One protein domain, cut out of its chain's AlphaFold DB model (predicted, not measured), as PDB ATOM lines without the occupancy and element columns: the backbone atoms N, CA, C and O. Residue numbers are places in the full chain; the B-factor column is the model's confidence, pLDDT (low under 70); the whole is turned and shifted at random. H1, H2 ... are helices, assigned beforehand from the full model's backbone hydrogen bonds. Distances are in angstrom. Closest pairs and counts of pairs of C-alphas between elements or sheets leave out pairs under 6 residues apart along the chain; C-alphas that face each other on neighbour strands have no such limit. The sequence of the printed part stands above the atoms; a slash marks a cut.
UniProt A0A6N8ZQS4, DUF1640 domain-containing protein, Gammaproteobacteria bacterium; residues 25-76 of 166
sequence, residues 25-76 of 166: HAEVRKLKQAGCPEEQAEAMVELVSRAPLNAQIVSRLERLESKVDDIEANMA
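Overview. This is residues 25 to 76 of the 166 residues of the protein "DUF1640 domain-containing protein" of Gammaproteobacteria bacterium (UniProt A0A6N8ZQS4). One long bare helix, H3, sticks out as an arm from a small head, in which H1 folds back on H2 as a helical hairpin. H2 leads on into the arm roughly end to end, and residues 47 to 76 stand free. The printed part has 52 residues with three named helices in the order H1, H2, H3 and no named strand, and its class is all helix. It is extended, with a radius of gyration of the C-alphas of 19.2 A, and spans 59 by 16 by 13 A, the arm making the length.

Along the chain. Find C-alpha 53 at (263.073, -23.338, -34.530); from there H3, residues 53 to 74, runs 31.4 A to C-alpha 74 at (254.848, -45.634, -55.099). Before it, look for H2 at residues 38 to 50, 18.0 A long. H1 is residues 25 to 33, 12.4 A long, beginning at C-alpha 25 at (258.118, -15.866, -16.445).

Arrangement. Start at H3, which touches no helix: it is apart from H2 and from H1. Go back through its tight link of two residues to H2, which touches H1. Their closest C-alphas are those of Val 28 and Ala 41, 5.3 A apart. H1 and H2 form a helical hairpin, running opposite ways at a steep tilt of 41 degrees. In H1, H2 and H3 every O i to N i+4 pair is within hydrogen-bond range.

Size, cuts and confidence. Look at Pro 37 and Ala 76 for the two C-alphas farthest apart, 59.4 A. The printed part has no cut, and both links, H1 to H2 and H2 to H3, are tight. In the B-factor column the mean pLDDT of the printed part is 86.6; the model's confidence is under 70 at residues 50 to 52, of which residue 50 belongs to H2.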
ATOM      1  N   HIS A  25     257.923 -16.296 -17.827       80.94
ATOM      2  CA  HIS A  25     258.118 -15.866 -16.445       80.94
ATOM      3  C   HIS A  25     258.572 -17.000 -15.524       80.94
ATOM      4  O   HIS A  25     259.389 -16.768 -14.625       80.94
ATOM      5  N   ALA A  26     258.065 -18.218 -15.723       83.88
ATOM      6  CA  ALA A  26     258.516 -19.376 -14.958       83.88
ATOM      7  C   ALA A  26     259.982 -19.728 -15.265       83.88
ATOM      8  O   ALA A  26     260.742 -20.033 -14.344       83.88
ATOM      9  N   GLU A  27     260.401 -19.633 -16.530       82.38
ATOM     10  CA  GLU A  27     261.775 -19.936 -16.950       82.38
ATOM     11  C   GLU A  27     262.781 -18.850 -16.534       82.38
ATOM     12  O   GLU A  27     263.848 -19.181 -16.013       82.38
ATOM     13  N   VAL A  28     262.422 -17.561 -16.618       85.31
ATOM     14  CA  VAL A  28     263.251 -16.466 -16.069       85.31
ATOM     15  C   VAL A  28     263.479 -16.662 -14.566       85.31
ATOM     16  O   VAL A  28     264.599 -16.520 -14.073       85.31
ATOM     17  N   ARG A  29     262.441 -17.073 -13.822       87.69
ATOM     18  CA  ARG A  29     262.543 -17.322 -12.375       87.69
ATOM     19  C   ARG A  29     263.469 -18.497 -12.047       87.69
ATOM     20  O   ARG A  29     264.231 -18.405 -11.085       87.69
ATOM     21  N   LYS A  30     263.440 -19.574 -12.839       86.19
ATOM     22  CA  LYS A  30     264.360 -20.717 -12.691       86.19
ATOM     23  C   LYS A  30     265.806 -20.329 -12.998       86.19
ATOM     24  O   LYS A  30     266.702 -20.699 -12.247       86.19
ATOM     25  N   LEU A  31     266.035 -19.542 -14.050       86.12
ATOM     26  CA  LEU A  31     267.372 -19.047 -14.403       86.12
ATOM     27  C   LEU A  31     267.935 -18.111 -13.325       86.12
ATOM     28  O   LEU A  31     269.110 -18.214 -12.976       86.12
ATOM     29  N   LYS A  32     267.083 -17.275 -12.722       89.50
ATOM     30  CA  LYS A  32     267.449 -16.431 -11.576       89.50
ATOM     31  C   LYS A  32     267.828 -17.262 -10.346       89.50
ATOM     32  O   LYS A  32     268.828 -16.977  -9.696       89.50
ATOM     33  N   GLN A  33     267.079 -18.330 -10.052       87.62
ATOM     34  CA  GLN A  33     267.407 -19.279  -8.973       87.62
ATOM     35  C   GLN A  33     268.709 -20.051  -9.229       87.62
ATOM     36  O   GLN A  33     269.388 -20.426  -8.277       87.62
ATOM     37  N   ALA A  34     269.082 -20.248 -10.494       86.88
ATOM     38  CA  ALA A  34     270.355 -20.842 -10.892       86.88
ATOM     39  C   ALA A  34     271.542 -19.851 -10.858       86.88
ATOM     40  O   ALA A  34     272.659 -20.236 -11.196       86.88
ATOM     41  N   GLY A  35     271.322 -18.596 -10.443       88.69
ATOM     42  CA  GLY A  35     272.369 -17.579 -10.292       88.69
ATOM     43  C   GLY A  35     272.597 -16.691 -11.518       88.69
ATOM     44  O   GLY A  35     273.571 -15.942 -11.543       88.69
ATOM     45  N   CYS A  36     271.721 -16.749 -12.527       86.12
ATOM     46  CA  CYS A  36     271.789 -15.861 -13.684       86.12
ATOM     47  C   CYS A  36     271.248 -14.459 -13.320       86.12
ATOM     48  O   CYS A  36     270.160 -14.371 -12.737       86.12
ATOM     49  N   PRO A  37     271.954 -13.362 -13.656       90.31
ATOM     50  CA  PRO A  37     271.417 -12.008 -13.539       90.31
ATOM     51  C   PRO A  37     270.101 -11.866 -14.311       90.31
ATOM     52  O   PRO A  37     269.940 -12.439 -15.387       90.31
ATOM     53  N   GLU A  38     269.163 -11.091 -13.771       85.75
ATOM     54  CA  GLU A  38     267.796 -10.972 -14.300       85.75
ATOM     55  C   GLU A  38     267.766 -10.512 -15.762       85.75
ATOM     56  O   GLU A  38     267.124 -11.156 -16.585       85.75
ATOM     57  N   GLU A  39     268.578  -9.512 -16.115       85.25
ATOM     58  CA  GLU A  39     268.712  -9.026 -17.495       85.25
ATOM     59  C   GLU A  39     269.230 -10.109 -18.459       85.25
ATOM     60  O   GLU A  39     268.790 -10.200 -19.605       85.25
ATOM     61  N   GLN A  40     270.139 -10.976 -18.000       84.31
ATOM     62  CA  GLN A  40     270.644 -12.095 -18.801       84.31
ATOM     63  C   GLN A  40     269.602 -13.210 -18.938       84.31
ATOM     64  O   GLN A  40     269.437 -13.760 -20.026       84.31
ATOM     65  N   ALA A  41     268.885 -13.539 -17.862       85.25
ATOM     66  CA  ALA A  41     267.823 -14.541 -17.880       85.25
ATOM     67  C   ALA A  41     266.666 -14.129 -18.806       85.25
ATOM     68  O   ALA A  41     266.182 -14.954 -19.581       85.25
ATOM     69  N   GLU A  42     266.265 -12.857 -18.774       83.62
ATOM     70  CA  GLU A  42     265.245 -12.300 -19.665       83.62
ATOM     71  C   GLU A  42     265.700 -12.309 -21.126       83.62
ATOM     72  O   GLU A  42     264.972 -12.819 -21.976       83.62
ATOM     73  N   ALA A  43     266.927 -11.861 -21.421       81.44
ATOM     74  CA  ALA A  43     267.466 -11.871 -22.783       81.44
ATOM     75  C   ALA A  43     267.581 -13.293 -23.368       81.44
ATOM     76  O   ALA A  43     267.300 -13.514 -24.548       81.44
ATOM     77  N   MET A  44     267.965 -14.282 -22.552       77.62
ATOM     78  CA  MET A  44     268.043 -15.686 -22.972       77.62
ATOM     79  C   MET A  44     266.661 -16.282 -23.247       77.62
ATOM     80  O   MET A  44     266.475 -16.954 -24.263       77.62
ATOM     81  N   VAL A  45     265.684 -16.029 -22.374       83.31
ATOM     82  CA  VAL A  45     264.308 -16.508 -22.560       83.31
ATOM     83  C   VAL A  45     263.650 -15.813 -23.747       83.31
ATOM     84  O   VAL A  45     263.014 -16.483 -24.550       83.31
ATOM     85  N   GLU A  46     263.865 -14.511 -23.939       80.31
ATOM     86  CA  GLU A  46     263.376 -13.768 -25.105       80.31
ATOM     87  C   GLU A  46     263.952 -14.325 -26.416       80.31
ATOM     88  O   GLU A  46     263.207 -14.519 -27.379       80.31
ATOM     89  N   LEU A  47     265.251 -14.646 -26.455       74.38
ATOM     90  CA  LEU A  47     265.898 -15.255 -27.622       74.38
ATOM     91  C   LEU A  47     265.304 -16.636 -27.947       74.38
ATOM     92  O   LEU A  47     265.056 -16.943 -29.113       74.38
ATOM     93  N   VAL A  48     265.041 -17.452 -26.921       76.94
ATOM     94  CA  VAL A  48     264.441 -18.790 -27.060       76.94
ATOM     95  C   VAL A  48     262.963 -18.706 -27.451       76.94
ATOM     96  O   VAL A  48     262.521 -19.451 -28.321       76.94
ATOM     97  N   SER A  49     262.205 -17.771 -26.882       74.69
ATOM     98  CA  SER A  49     260.795 -17.537 -27.218       74.69
ATOM     99  C   SER A  49     260.610 -16.940 -28.612       74.69
ATOM    100  O   SER A  49     259.594 -17.192 -29.255       74.69
ATOM    101  N   ARG A  50     261.590 -16.175 -29.106       65.88
ATOM    102  CA  ARG A  50     261.618 -15.672 -30.487       65.88
ATOM    103  C   ARG A  50     262.187 -16.669 -31.485       65.88
ATOM    104  O   ARG A  50     262.056 -16.430 -32.683       65.88
ATOM    105  N   ALA A  51     262.809 -17.762 -31.041       68.56
ATOM    106  CA  ALA A  51     263.385 -18.747 -31.940       68.56
ATOM    107  C   ALA A  51     262.262 -19.504 -32.683       68.56
ATOM    108  O   ALA A  51     261.571 -20.330 -32.083       68.56
ATOM    109  N   PRO A  52     262.101 -19.332 -34.012       69.12
ATOM    110  CA  PRO A  52     261.089 -20.047 -34.799       69.12
ATOM    111  C   PRO A  52     261.445 -21.529 -35.011       69.12
ATOM    112  O   PRO A  52     260.832 -22.209 -35.835       69.12
ATOM    113  N   LEU A  53     262.464 -22.033 -34.309       75.00
ATOM    114  CA  LEU A  53     263.073 -23.338 -34.530       75.00
ATOM    115  C   LEU A  53     262.034 -24.458 -34.420       75.00
ATOM    116  O   LEU A  53     261.987 -25.332 -35.277       75.00
ATOM    117  N   ASN A  54     261.142 -24.375 -33.429       78.19
ATOM    118  CA  ASN A  54     260.095 -25.374 -33.219       78.19
ATOM    119  C   ASN A  54     259.099 -25.412 -34.388       78.19
ATOM    120  O   ASN A  54     258.781 -26.488 -34.885       78.19
ATOM    121  N   ALA A  55     258.669 -24.253 -34.897       79.69
ATOM    122  CA  ALA A  55     257.770 -24.181 -36.052       79.69
ATOM    123  C   ALA A  55     258.439 -24.695 -37.344       79.69
ATOM    124  O   ALA A  55     257.822 -25.390 -38.155       79.69
ATOM    125  N   GLN A  56     259.732 -24.408 -37.530       86.00
ATOM    126  CA  GLN A  56     260.505 -24.927 -38.663       86.00
ATOM    127  C   GLN A  56     260.730 -26.441 -38.581       86.00
ATOM    128  O   GLN A  56     260.695 -27.124 -39.602       86.00
ATOM    129  N   ILE A  57     260.951 -26.980 -37.381       88.00
ATOM    130  CA  ILE A  57     261.081 -28.425 -37.162       88.00
ATOM    131  C   ILE A  57     259.757 -29.125 -37.479       88.00
ATOM    132  O   ILE A  57     259.767 -30.093 -38.234       88.00
ATOM    133  N   VAL A  58     258.628 -28.610 -36.981       88.06
ATOM    134  CA  VAL A  58     257.297 -29.188 -37.239       88.06
ATOM    135  C   VAL A  58     256.978 -29.202 -38.737       88.06
ATOM    136  O   VAL A  58     256.693 -30.261 -39.283       88.06
ATOM    137  N   SER A  59     257.138 -28.077 -39.438       88.12
ATOM    138  CA  SER A  59     256.891 -28.017 -40.893       88.12
ATOM    139  C   SER A  59     257.807 -28.940 -41.714       88.12
ATOM    140  O   SER A  59     257.397 -29.500 -42.733       88.12
ATOM    141  N   ARG A  60     259.061 -29.137 -41.285       93.50
ATOM    142  CA  ARG A  60     259.966 -30.107 -41.921       93.50
ATOM    143  C   ARG A  60     259.554 -31.549 -41.645       93.50
ATOM    144  O   ARG A  60     259.710 -32.370 -42.546       93.50
ATOM    145  N   LEU A  61     259.052 -31.847 -40.449       94.88
ATOM    146  CA  LEU A  61     258.524 -33.165 -40.101       94.88
ATOM    147  C   LEU A  61     257.279 -33.492 -40.924       94.88
ATOM    148  O   LEU A  61     257.263 -34.543 -41.549       94.88
ATOM    149  N   GLU A  62     256.320 -32.571 -41.041       93.94
ATOM    150  CA  GLU A  62     255.126 -32.750 -41.886       93.94
ATOM    151  C   GLU A  62     255.504 -33.007 -43.354       93.94
ATOM    152  O   GLU A  62     254.969 -33.894 -44.015       93.94
ATOM    153  N   ARG A  63     256.493 -32.265 -43.871       95.88
ATOM    154  CA  ARG A  63     257.011 -32.479 -45.228       95.88
ATOM    155  C   ARG A  63     257.744 -33.816 -45.381       95.88
ATOM    156  O   ARG A  63     257.754 -34.363 -46.480       95.88
ATOM    157  N   LEU A  64     258.420 -34.307 -44.343       96.69
ATOM    158  CA  LEU A  64     259.069 -35.621 -44.365       96.69
ATOM    159  C   LEU A  64     258.039 -36.744 -44.297       96.69
ATOM    160  O   LEU A  64     258.165 -37.689 -45.062       96.69
ATOM    161  N   GLU A  65     257.024 -36.606 -43.451       96.94
ATOM    162  CA  GLU A  65     255.909 -37.547 -43.330       96.94
ATOM    163  C   GLU A  65     255.192 -37.693 -44.674       96.94
ATOM    164  O   GLU A  65     255.157 -38.785 -45.228       96.94
ATOM    165  N   SER A  66     254.813 -36.575 -45.302       95.62
ATOM    166  CA  SER A  66     254.228 -36.589 -46.650       95.62
ATOM    167  C   SER A  66     255.134 -37.249 -47.699       95.62
ATOM    168  O   SER A  66     254.640 -37.928 -48.592       95.62
ATOM    169  N   LYS A  67     256.459 -37.080 -47.614       97.19
ATOM    170  CA  LYS A  67     257.393 -37.745 -48.536       97.19
ATOM    171  C   LYS A  67     257.528 -39.240 -48.274       97.19
ATOM    172  O   LYS A  67     257.783 -39.982 -49.216       97.19
ATOM    173  N   VAL A  68     257.447 -39.662 -47.016       96.75
ATOM    174  CA  VAL A  68     257.469 -41.079 -46.650       96.75
ATOM    175  C   VAL A  68     256.201 -41.748 -47.162       96.75
ATOM    176  O   VAL A  68     256.322 -42.759 -47.843       96.75
ATOM    177  N   ASP A  69     255.035 -41.128 -46.970       95.94
ATOM    178  CA  ASP A  69     253.762 -41.618 -47.511       95.94
ATOM    179  C   ASP A  69     253.812 -41.752 -49.043       95.94
ATOM    180  O   ASP A  69     253.436 -42.787 -49.595       95.94
ATOM    181  N   ASP A  70     254.350 -40.744 -49.741       96.31
ATOM    182  CA  ASP A  70     254.530 -40.790 -51.198       96.31
ATOM    183  C   ASP A  70     255.474 -41.923 -51.638       96.31
ATOM    184  O   ASP A  70     255.251 -42.551 -52.676       96.31
ATOM    185  N   ILE A  71     256.544 -42.186 -50.881       96.50
ATOM    186  CA  ILE A  71     257.471 -43.287 -51.168       96.50
ATOM    187  C   ILE A  71     256.779 -44.627 -50.934       96.50
ATOM    188  O   ILE A  71     256.859 -45.496 -51.796       96.50
ATOM    189  N   GLU A  72     256.090 -44.797 -49.807       95.12
ATOM    190  CA  GLU A  72     255.379 -46.034 -49.477       95.12
ATOM    191  C   GLU A  72     254.284 -46.350 -50.501       95.12
ATOM    192  O   GLU A  72     254.135 -47.506 -50.896       95.12
ATOM    193  N   ALA A  73     253.575 -45.332 -50.995       93.19
ATOM    194  CA  ALA A  73     252.536 -45.497 -52.007       93.19
ATOM    195  C   ALA A  73     253.079 -45.889 -53.393       93.19
ATOM    196  O   ALA A  73     252.386 -46.571 -54.146       93.19
ATOM    197  N   ASN A  74     254.294 -45.458 -53.749       95.31
ATOM    198  CA  ASN A  74     254.848 -45.634 -55.099       95.31
ATOM    199  C   ASN A  74     255.988 -46.654 -55.184       95.31
ATOM    200  O   ASN A  74     256.462 -46.962 -56.282       95.31
ATOM    201  N   MET A  75     256.480 -47.159 -54.055       95.69
ATOM    202  CA  MET A  75     257.568 -48.125 -54.070       95.69
ATOM    203  C   MET A  75     257.065 -49.513 -54.449       95.69
ATOM    204  O   MET A  75     256.100 -50.028 -53.893       95.69
ATOM    205  N   ALA A  76     257.790 -50.164 -55.357       94.81
ATOM    206  CA  ALA A  76     257.602 -51.586 -55.587       94.81
ATOM    207  C   ALA A  76     258.040 -52.358 -54.339       94.81
ATOM    208  O   ALA A  76     259.158 -52.202 -53.833       94.81
TER     209      ALA A  76